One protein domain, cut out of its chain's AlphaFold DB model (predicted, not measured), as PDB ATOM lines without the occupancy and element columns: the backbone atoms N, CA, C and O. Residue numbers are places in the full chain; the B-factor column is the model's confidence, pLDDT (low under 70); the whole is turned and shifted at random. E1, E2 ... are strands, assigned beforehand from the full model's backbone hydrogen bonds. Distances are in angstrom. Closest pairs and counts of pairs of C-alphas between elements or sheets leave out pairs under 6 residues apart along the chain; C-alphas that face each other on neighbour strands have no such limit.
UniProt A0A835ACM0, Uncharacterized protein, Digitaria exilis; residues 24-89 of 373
ATOM      1  N   LEU A  24     106.613 105.451 120.964       78.31
ATOM      2  CA  LEU A  24     106.700 104.947 119.593       78.31
ATOM      3  C   LEU A  24     106.773 106.100 118.580       78.31
ATOM      4  O   LEU A  24     105.786 106.461 117.943       78.31
ATOM      5  N   VAL A  25     107.941 106.722 118.465       79.25
ATOM      6  CA  VAL A  25     108.201 107.814 117.520       79.25
ATOM      7  C   VAL A  25     109.676 107.828 117.150       79.25
ATOM      8  O   VAL A  25     110.538 107.494 117.963       79.25
ATOM      9  N   GLN A  26     109.980 108.234 115.917       84.62
ATOM     10  CA  GLN A  26     111.360 108.444 115.507       84.62
ATOM     11  C   GLN A  26     111.973 109.600 116.304       84.62
ATOM     12  O   GLN A  26     111.530 110.742 116.205       84.62
ATOM     13  N   HIS A  27     113.004 109.299 117.090       82.50
ATOM     14  CA  HIS A  27     113.725 110.293 117.875       82.50
ATOM     15  C   HIS A  27     115.178 109.854 118.064       82.50
ATOM     16  O   HIS A  27     115.483 109.132 119.006       82.50
ATOM     17  N   ARG A  28     116.080 110.286 117.177       83.12
ATOM     18  CA  ARG A  28     117.505 109.932 117.250       83.12
ATOM     19  C   ARG A  28     118.304 110.931 118.084       83.12
ATOM     20  O   ARG A  28     118.064 112.133 118.016       83.12
ATOM     21  N   ASN A  29     119.266 110.432 118.849       78.31
ATOM     22  CA  ASN A  29     120.219 111.210 119.632       78.31
ATOM     23  C   ASN A  29     121.548 110.435 119.775       78.31
ATOM     24  O   ASN A  29     121.760 109.428 119.107       78.31
ATOM     25  N   ILE A  30     122.457 110.909 120.631       76.31
ATOM     26  CA  ILE A  30     123.775 110.279 120.822       76.31
ATOM     27  C   ILE A  30     123.711 108.854 121.392       76.31
ATOM     28  O   ILE A  30     124.636 108.094 121.172       76.31
ATOM     29  N   THR A  31     122.628 108.494 122.086       74.62
ATOM     30  CA  THR A  31     122.431 107.170 122.705       74.62
ATOM     31  C   THR A  31     121.677 106.204 121.789       74.62
ATOM     32  O   THR A  31     121.228 105.152 122.233       74.62
ATOM     33  N   THR A  32     121.427 106.579 120.528       77.06
ATOM     34  CA  THR A  32     120.640 105.747 119.617       77.06
ATOM     35  C   THR A  32     121.366 104.445 119.300       77.06
ATOM     36  O   THR A  32     122.398 104.445 118.634       77.06
ATOM     37  N   ALA A  33     120.750 103.333 119.681       75.69
ATOM     38  CA  ALA A  33     121.132 101.992 119.279       75.69
ATOM     39  C   ALA A  33     120.155 101.444 118.235       75.69
ATOM     40  O   ALA A  33     118.974 101.800 118.214       75.69
ATOM     41  N   SER A  34     120.630 100.551 117.371       78.75
ATOM     42  CA  SER A  34     119.783  99.892 116.377       78.75
ATOM     43  C   SER A  34     120.120  98.419 116.236       78.75
ATOM     44  O   SER A  34     121.291  98.054 116.234       78.75
ATOM     45  N   THR A  35     119.098  97.592 116.049       72.69
ATOM     46  CA  THR A  35     119.225  96.163 115.754       72.69
ATOM     47  C   THR A  35     118.212  95.756 114.691       72.69
ATOM     48  O   THR A  35     117.272  96.497 114.394       72.69
ATOM     49  N   THR A  36     118.378  94.561 114.134       68.19
ATOM     50  CA  THR A  36     117.380  93.919 113.277       68.19
ATOM     51  C   THR A  36     116.732  92.719 113.969       68.19
ATOM     52  O   THR A  36     117.326  92.078 114.844       68.19
ATOM     53  N   THR A  37     115.475  92.437 113.626       68.12
ATOM     54  CA  THR A  37     114.786  91.200 114.018       68.12
ATOM     55  C   THR A  37     115.333  90.013 113.215       68.12
ATOM     56  O   THR A  37     116.102  90.182 112.268       68.12
ATOM     57  N   SER A  38     114.926  88.790 113.567       62.69
ATOM     58  CA  SER A  38     115.215  87.597 112.750       62.69
ATOM     59  C   SER A  38     114.604  87.676 111.348       62.69
ATOM     60  O   SER A  38     115.089  87.016 110.441       62.69
ATOM     61  N   ASN A  39     113.577  88.511 111.170       63.31
ATOM     62  CA  ASN A  39     112.930  88.773 109.887       63.31
ATOM     63  C   ASN A  39     113.548  89.981 109.160       63.31
ATOM     64  O   ASN A  39     113.002  90.438 108.164       63.31
ATOM     65  N   HIS A  40     114.692  90.484 109.642       70.06
ATOM     66  CA  HIS A  40     115.415  91.644 109.116       70.06
ATOM     67  C   HIS A  40     114.719  93.005 109.290       70.06
ATOM     68  O   HIS A  40     115.191  93.999 108.739       70.06
ATOM     69  N   ASP A  41     113.675  93.089 110.116       73.50
ATOM     70  CA  ASP A  41     112.989  94.350 110.413       73.50
ATOM     71  C   ASP A  41     113.834  95.219 111.340       73.50
ATOM     72  O   ASP A  41     114.425  94.722 112.305       73.50
ATOM     73  N   LYS A  42     113.873  96.529 111.097       78.00
ATOM     74  CA  LYS A  42     114.707  97.437 111.880       78.00
ATOM     75  C   LYS A  42     114.022  97.903 113.167       78.00
ATOM     76  O   LYS A  42     112.874  98.345 113.155       78.00
ATOM     77  N   ILE A  43     114.771  97.887 114.270       80.62
ATOM     78  CA  ILE A  43     114.398  98.476 115.562       80.62
ATOM     79  C   ILE A  43     115.476  99.485 115.952       80.62
ATOM     80  O   ILE A  43     116.646  99.128 116.078       80.62
ATOM     81  N   GLU A  44     115.090 100.739 116.171       81.50
ATOM     82  CA  GLU A  44     115.950 101.788 116.723       81.50
ATOM     83  C   GLU A  44     115.436 102.211 118.092       81.50
ATOM     84  O   GLU A  44     114.236 102.408 118.278       81.50
ATOM     85  N   VAL A  45     116.343 102.391 119.048       81.81
ATOM     86  CA  VAL A  45     116.010 102.789 120.414       81.81
ATOM     87  C   VAL A  45     116.916 103.916 120.848       81.81
ATOM     88  O   VAL A  45     118.119 103.860 120.635       81.81
ATOM     89  N   SER A  46     116.335 104.958 121.433       80.88
ATOM     90  CA  SER A  46     117.074 106.130 121.901       80.88
ATOM     91  C   SER A  46     116.633 106.514 123.300       80.88
ATOM     92  O   SER A  46     115.438 106.604 123.585       80.88
ATOM     93  N   LEU A  47     117.601 106.778 124.168       80.75
ATOM     94  CA  LEU A  47     117.377 107.206 125.537       80.75
ATOM     95  C   LEU A  47     117.562 108.720 125.646       80.75
ATOM     96  O   LEU A  47     118.572 109.287 125.243       80.75
ATOM     97  N   CYS A  48     116.587 109.401 126.227       78.81
ATOM     98  CA  CYS A  48     116.740 110.779 126.671       78.81
ATOM     99  C   CYS A  48     116.916 110.758 128.190       78.81
ATOM    100  O   CYS A  48     115.903 110.732 128.906       78.81
ATOM    101  N   PRO A  49     118.168 110.719 128.689       73.19
ATOM    102  CA  PRO A  49     118.429 110.669 130.115       73.19
ATOM    103  C   PRO A  49     117.956 111.962 130.779       73.19
ATOM    104  O   PRO A  49     118.175 113.067 130.280       73.19
ATOM    105  N   ALA A  50     117.305 111.811 131.924       66.50
ATOM    106  CA  ALA A  50     116.907 112.893 132.805       66.50
ATOM    107  C   ALA A  50     117.507 112.645 134.191       66.50
ATOM    108  O   ALA A  50     117.644 111.504 134.634       66.50
ATOM    109  N   ARG A  51     117.875 113.725 134.888       64.50
ATOM    110  CA  ARG A  51     118.350 113.613 136.269       64.50
ATOM    111  C   ARG A  51     117.173 113.242 137.179       64.50
ATOM    112  O   ARG A  51     116.152 113.938 137.118       64.50
ATOM    113  N   PRO A  52     117.300 112.214 138.040       66.81
ATOM    114  CA  PRO A  52     116.316 111.962 139.085       66.81
ATOM    115  C   PRO A  52     116.019 113.250 139.878       66.81
ATOM    116  O   PRO A  52     116.938 114.036 140.123       66.81
ATOM    117  N   PRO A  53     114.754 113.516 140.248       70.88
ATOM    118  CA  PRO A  53     113.607 112.604 140.225       70.88
ATOM    119  C   PRO A  53     112.836 112.556 138.892       70.88
ATOM    120  O   PRO A  53     111.779 111.932 138.826       70.88
ATOM    121  N   PHE A  54     113.313 113.203 137.826       67.25
ATOM    122  CA  PHE A  54     112.612 113.172 136.543       67.25
ATOM    123  C   PHE A  54     112.840 111.835 135.821       67.25
ATOM    124  O   PHE A  54     113.986 111.391 135.720       67.25
ATOM    125  N   PRO A  55     111.782 111.192 135.292       72.00
ATOM    126  CA  PRO A  55     111.940 109.967 134.529       72.00
ATOM    127  C   PRO A  55     112.601 110.258 133.177       72.00
ATOM    128  O   PRO A  55     112.165 111.126 132.415       72.00
ATOM    129  N   SER A  56     113.649 109.500 132.884       73.12
ATOM    130  CA  SER A  56     114.259 109.387 131.564       73.12
ATOM    131  C   SER A  56     113.277 108.738 130.602       73.12
ATOM    132  O   SER A  56     112.509 107.847 130.975       73.12
ATOM    133  N   LYS A  57     113.305 109.198 129.355       78.19
ATOM    134  CA  LYS A  57     112.366 108.759 128.322       78.19
ATOM    135  C   LYS A  57     113.064 107.835 127.349       78.19
ATOM    136  O   LYS A  57     114.133 108.179 126.848       78.19
ATOM    137  N   LEU A  58     112.430 106.712 127.047       77.88
ATOM    138  CA  LEU A  58     112.879 105.807 126.003       77.88
ATOM    139  C   LEU A  58     112.012 105.990 124.758       77.88
ATOM    140  O   LEU A  58     110.786 105.996 124.848       77.88
ATOM    141  N   TYR A  59     112.649 106.141 123.605       82.50
ATOM    142  CA  TYR A  59     112.003 106.245 122.304       82.50
ATOM    143  C   TYR A  59     112.333 105.002 121.498       82.50
ATOM    144  O   TYR A  59     113.500 104.625 121.415       82.50
ATOM    145  N   VAL A  60     111.323 104.382 120.905       82.38
ATOM    146  CA  VAL A  60     111.485 103.217 120.037       82.38
ATOM    147  C   VAL A  60     110.909 103.556 118.670       82.38
ATOM    148  O   VAL A  60     109.804 104.083 118.557       82.38
ATOM    149  N   HIS A  61     111.663 103.254 117.623       83.44
ATOM    150  CA  HIS A  61     111.263 103.437 116.241       83.44
ATOM    151  C   HIS A  61     111.446 102.130 115.477       83.44
ATOM    152  O   HIS A  61     112.566 101.660 115.288       83.44
ATOM    153  N   CYS A  62     110.328 101.561 115.035       80.62
ATOM    154  CA  CYS A  62     110.284 100.331 114.255       80.62
ATOM    155  C   CYS A  62     109.420 100.576 113.009       80.62
ATOM    156  O   CYS A  62     108.219 100.312 113.061       80.62
ATOM    157  N   PRO A  63     109.969 101.158 111.928       78.00
ATOM    158  CA  PRO A  63     109.175 101.531 110.755       78.00
ATOM    159  C   PRO A  63     108.615 100.315 110.009       78.00
ATOM    160  O   PRO A  63     107.541 100.404 109.420       78.00
ATOM    161  N   ASP A  64     109.321  99.186 110.079       73.94
ATOM    162  CA  ASP A  64     109.003  97.968 109.327       73.94
ATOM    163  C   ASP A  64     108.104  97.004 110.124       73.94
ATOM    164  O   ASP A  64     107.566  96.043 109.579       73.94
ATOM    165  N   LEU A  65     107.904  97.261 111.425       70.38
ATOM    166  CA  LEU A  65     107.118  96.393 112.297       70.38
ATOM    167  C   LEU A  65     105.675  96.869 112.428       70.38
ATOM    168  O   LEU A  65     105.391  97.983 112.868       70.38
ATOM    169  N   THR A  66     104.749  95.947 112.188       68.81
ATOM    170  CA  THR A  66     103.362  96.103 112.621       68.81
ATOM    171  C   THR A  66     103.248  95.681 114.083       68.81
ATOM    172  O   THR A  66     103.188  94.489 114.396       68.81
ATOM    173  N   LEU A  67     103.243  96.657 114.988       65.50
ATOM    174  CA  LEU A  67     103.149  96.397 116.424       65.50
ATOM    175  C   LEU A  67     101.709  96.089 116.855       65.50
ATOM    176  O   LEU A  67     100.757  96.757 116.450       65.50
ATOM    177  N   THR A  68     101.569  95.096 117.728       60.94
ATOM    178  CA  THR A  68     100.347  94.808 118.491       60.94
ATOM    179  C   THR A  68     100.711  94.751 119.977       60.94
ATOM    180  O   THR A  68     101.882  94.598 120.303       60.94
ATOM    181  N   GLY A  69      99.766  94.907 120.907       55.50
ATOM    182  CA  GLY A  69     100.119  94.879 122.342       55.50
ATOM    183  C   GLY A  69     100.453  96.228 122.988       55.50
ATOM    184  O   GLY A  69     100.821  96.260 124.157       55.50
ATOM    185  N   GLY A  70     100.279  97.345 122.275       64.62
ATOM    186  CA  GLY A  70     100.595  98.685 122.783       64.62
ATOM    187  C   GLY A  70     102.007  99.143 122.411       64.62
ATOM    188  O   GLY A  70     102.574  98.687 121.419       64.62
ATOM    189  N   VAL A  71     102.552 100.099 123.166       69.75
ATOM    190  CA  VAL A  71     103.922 100.587 122.946       69.75
ATOM    191  C   VAL A  71     104.955  99.608 123.528       69.75
ATOM    192  O   VAL A  71     104.641  98.901 124.487       69.75
ATOM    193  N   PRO A  72     106.186  99.547 122.983       76.94
ATOM    194  CA  PRO A  72     107.256  98.723 123.541       76.94
ATOM    195  C   PRO A  72     107.481  99.002 125.027       76.94
ATOM    196  O   PRO A  72     107.469 100.160 125.451       76.94
ATOM    197  N   ARG A  73     107.712  97.946 125.810       73.06
ATOM    198  CA  ARG A  73     107.834  98.048 127.269       73.06
ATOM    199  C   ARG A  73     109.212  97.605 127.743       73.06
ATOM    200  O   ARG A  73     109.718  96.564 127.323       73.06
ATOM    201  N   VAL A  74     109.800  98.386 128.642       70.50
ATOM    202  CA  VAL A  74     111.005  98.039 129.395       70.50
ATOM    203  C   VAL A  74     110.632  96.992 130.432       70.50
ATOM    204  O   VAL A  74     109.844  97.249 131.341       70.50
ATOM    205  N   ILE A  75     111.206  95.802 130.285       70.25
ATOM    206  CA  ILE A  75     111.061  94.712 131.253       70.25
ATOM    207  C   ILE A  75     112.133  94.846 132.325       70.25
ATOM    208  O   ILE A  75     111.868  94.695 133.517       70.25
ATOM    209  N   ARG A  76     113.360  95.158 131.897       65.62
ATOM    210  CA  ARG A  76     114.504  95.317 132.786       65.62
ATOM    211  C   ARG A  76     115.530  96.265 132.182       65.62
ATOM    212  O   ARG A  76     115.709  96.284 130.969       65.62
ATOM    213  N   ALA A  77     116.222  97.001 133.040       67.69
ATOM    214  CA  ALA A  77     117.434  97.730 132.698       67.69
ATOM    215  C   ALA A  77     118.541  97.296 133.665       67.69
ATOM    216  O   ALA A  77     118.289  97.177 134.868       67.69
ATOM    217  N   VAL A  78     119.726  96.999 133.142       68.06
ATOM    218  CA  VAL A  78     120.917  96.644 133.924       68.06
ATOM    219  C   VAL A  78     122.097  97.344 133.268       68.06
ATOM    220  O   VAL A  78     122.356  97.089 132.100       68.06
ATOM    221  N   GLU A  79     122.785  98.210 134.012       71.94
ATOM    222  CA  GLU A  79     123.917  98.997 133.498       71.94
ATOM    223  C   GLU A  79     123.534  99.784 132.226       71.94
ATOM    224  O   GLU A  79     122.653 100.645 132.285       71.94
ATOM    225  N   ASP A  80     124.165  99.490 131.091       68.81
ATOM    226  CA  ASP A  80     123.942 100.079 129.766       68.81
ATOM    227  C   ASP A  80     122.997  99.249 128.866       68.81
ATOM    228  O   ASP A  80     122.763  99.591 127.701       68.81
ATOM    229  N   LEU A  81     122.411  98.176 129.411       66.19
ATOM    230  CA  LEU A  81     121.543  97.244 128.698       66.19
ATOM    231  C   LEU A  81     120.066  97.431 129.049       66.19
ATOM    232  O   LEU A  81     119.659  97.425 130.215       66.19
ATOM    233  N   PHE A  82     119.234  97.460 128.007       67.56
ATOM    234  CA  PHE A  82     117.778  97.417 128.121       67.56
ATOM    235  C   PHE A  82     117.234  96.103 127.571       67.56
ATOM    236  O   PHE A  82     117.501  95.732 126.426       67.56
ATOM    237  N   LEU A  83     116.412  95.429 128.377       70.31
ATOM    238  CA  LEU A  83     115.546  94.351 127.925       70.31
ATOM    239  C   LEU A  83     114.190  94.935 127.550       70.31
ATOM    240  O   LEU A  83     113.402  95.328 128.420       70.31
ATOM    241  N   LEU A  84     113.926  94.971 126.248       67.62
ATOM    242  CA  LEU A  84     112.675  95.470 125.701       67.62
ATOM    243  C   LEU A  84     111.807  94.330 125.213       67.62
ATOM    244  O   LEU A  84     112.261  93.409 124.526       67.62
ATOM    245  N   ARG A  85     110.523  94.462 125.525       72.00
ATOM    246  CA  ARG A  85     109.475  93.682 124.901       72.00
ATOM    247  C   ARG A  85     108.921  94.433 123.700       72.00
ATOM    248  O   ARG A  85     108.401  95.542 123.842       72.00
ATOM    249  N   VAL A  86     108.973  93.778 122.544       70.50
ATOM    250  CA  VAL A  86     108.346  94.224 121.297       70.50
ATOM    251  C   VAL A  86     107.504  93.073 120.762       70.50
ATOM    252  O   VAL A  86     108.018  91.978 120.545       70.50
ATOM    253  N   VAL A  87     106.211  93.315 120.554       70.12
ATOM    254  CA  VAL A  87     105.297  92.318 119.989       70.12
ATOM    255  C   VAL A  87     104.881  92.787 118.601       70.12
ATOM    256  O   VAL A  87     104.246  93.829 118.436       70.12
ATOM    257  N   SER A  88     105.270  92.017 117.591       73.06
ATOM    258  CA  SER A  88     104.957  92.276 116.189       73.06
ATOM    259  C   SER A  88     104.183  91.114 115.593       73.06
ATOM    260  O   SER A  88     104.422  89.961 115.946       73.06
ATOM    261  N   VAL A  89     103.291  91.417 114.657       71.81
ATOM    262  CA  VAL A  89     102.479  90.420 113.948       71.81
ATOM    263  C   VAL A  89     102.720  90.497 112.452       71.81
ATOM    264  O   VAL A  89     103.016  91.566 111.925       71.81
TER     265      VAL A  89
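This is residues 24 to 89 of the 373 residues of an uncharacterized protein of Digitaria exilis (UniProt A0A835ACM0). A three-stranded sheet, E1 to E3, has a two-stranded hairpin, E4 and E5, over one face with the strands crossed; the two sheets are loosely paired, with no strand of one within 8 A of the other. The stretch 25 to 29 crosses the opposite face, and residues 50 to 55, at the turn of E2 and E3, stick out at one end. The printed part has 66 residues, no named helix and five named strands, E1 to E5 along the chain, in sheets E1 - E2 - E3 and E4 - E5, both antiparallel. The class is all strand, though under half of the residues, 30 of 66, are in named elements; the whole is compact, with a radius of gyration of the C-alphas of 12.1 A, and elongated, spanning 37 by 23 by 20 A.

E2, residues 42 to 48, is the inner strand of a meander, each strand the antiparallel neighbour of the one before. E1, residues 33 to 36, forms a hairpin with E2 at 162 degrees; N 33 and O 45 are 2.8 A apart, within hydrogen-bond range. E3, residues 55 to 61, forms a hairpin with E2 at 161 degrees; N 46 and O 59 are 2.9 A apart, within that range. E4, residues 73 to 78, and E5, residues 81 to 86, form a hairpin at 163 degrees, with N 83 and O 76 2.8 A apart, also within range. E3 and E4 are apart, as are E2 and E5.

E2 is 20.0 A long and E3 19.4 A; E5 is 15.4 A, E4 14.7 A and E1 10.7 A. E1 begins at C-alpha 33, (121.132, 101.992, 119.279). E3 ends at C-alpha 61, (111.263, 103.437, 116.241), and E5 at C-alpha 86, (108.346, 94.224, 121.297).

The two C-alphas farthest apart, of Asn 39 and Pro 53, are 38.6 A apart. The printed part has no cut. The link from E3 to E4, 11 residues, is long. Mean pLDDT of the printed part is 73.0; 21 residues are under 70, among them 66 to 71.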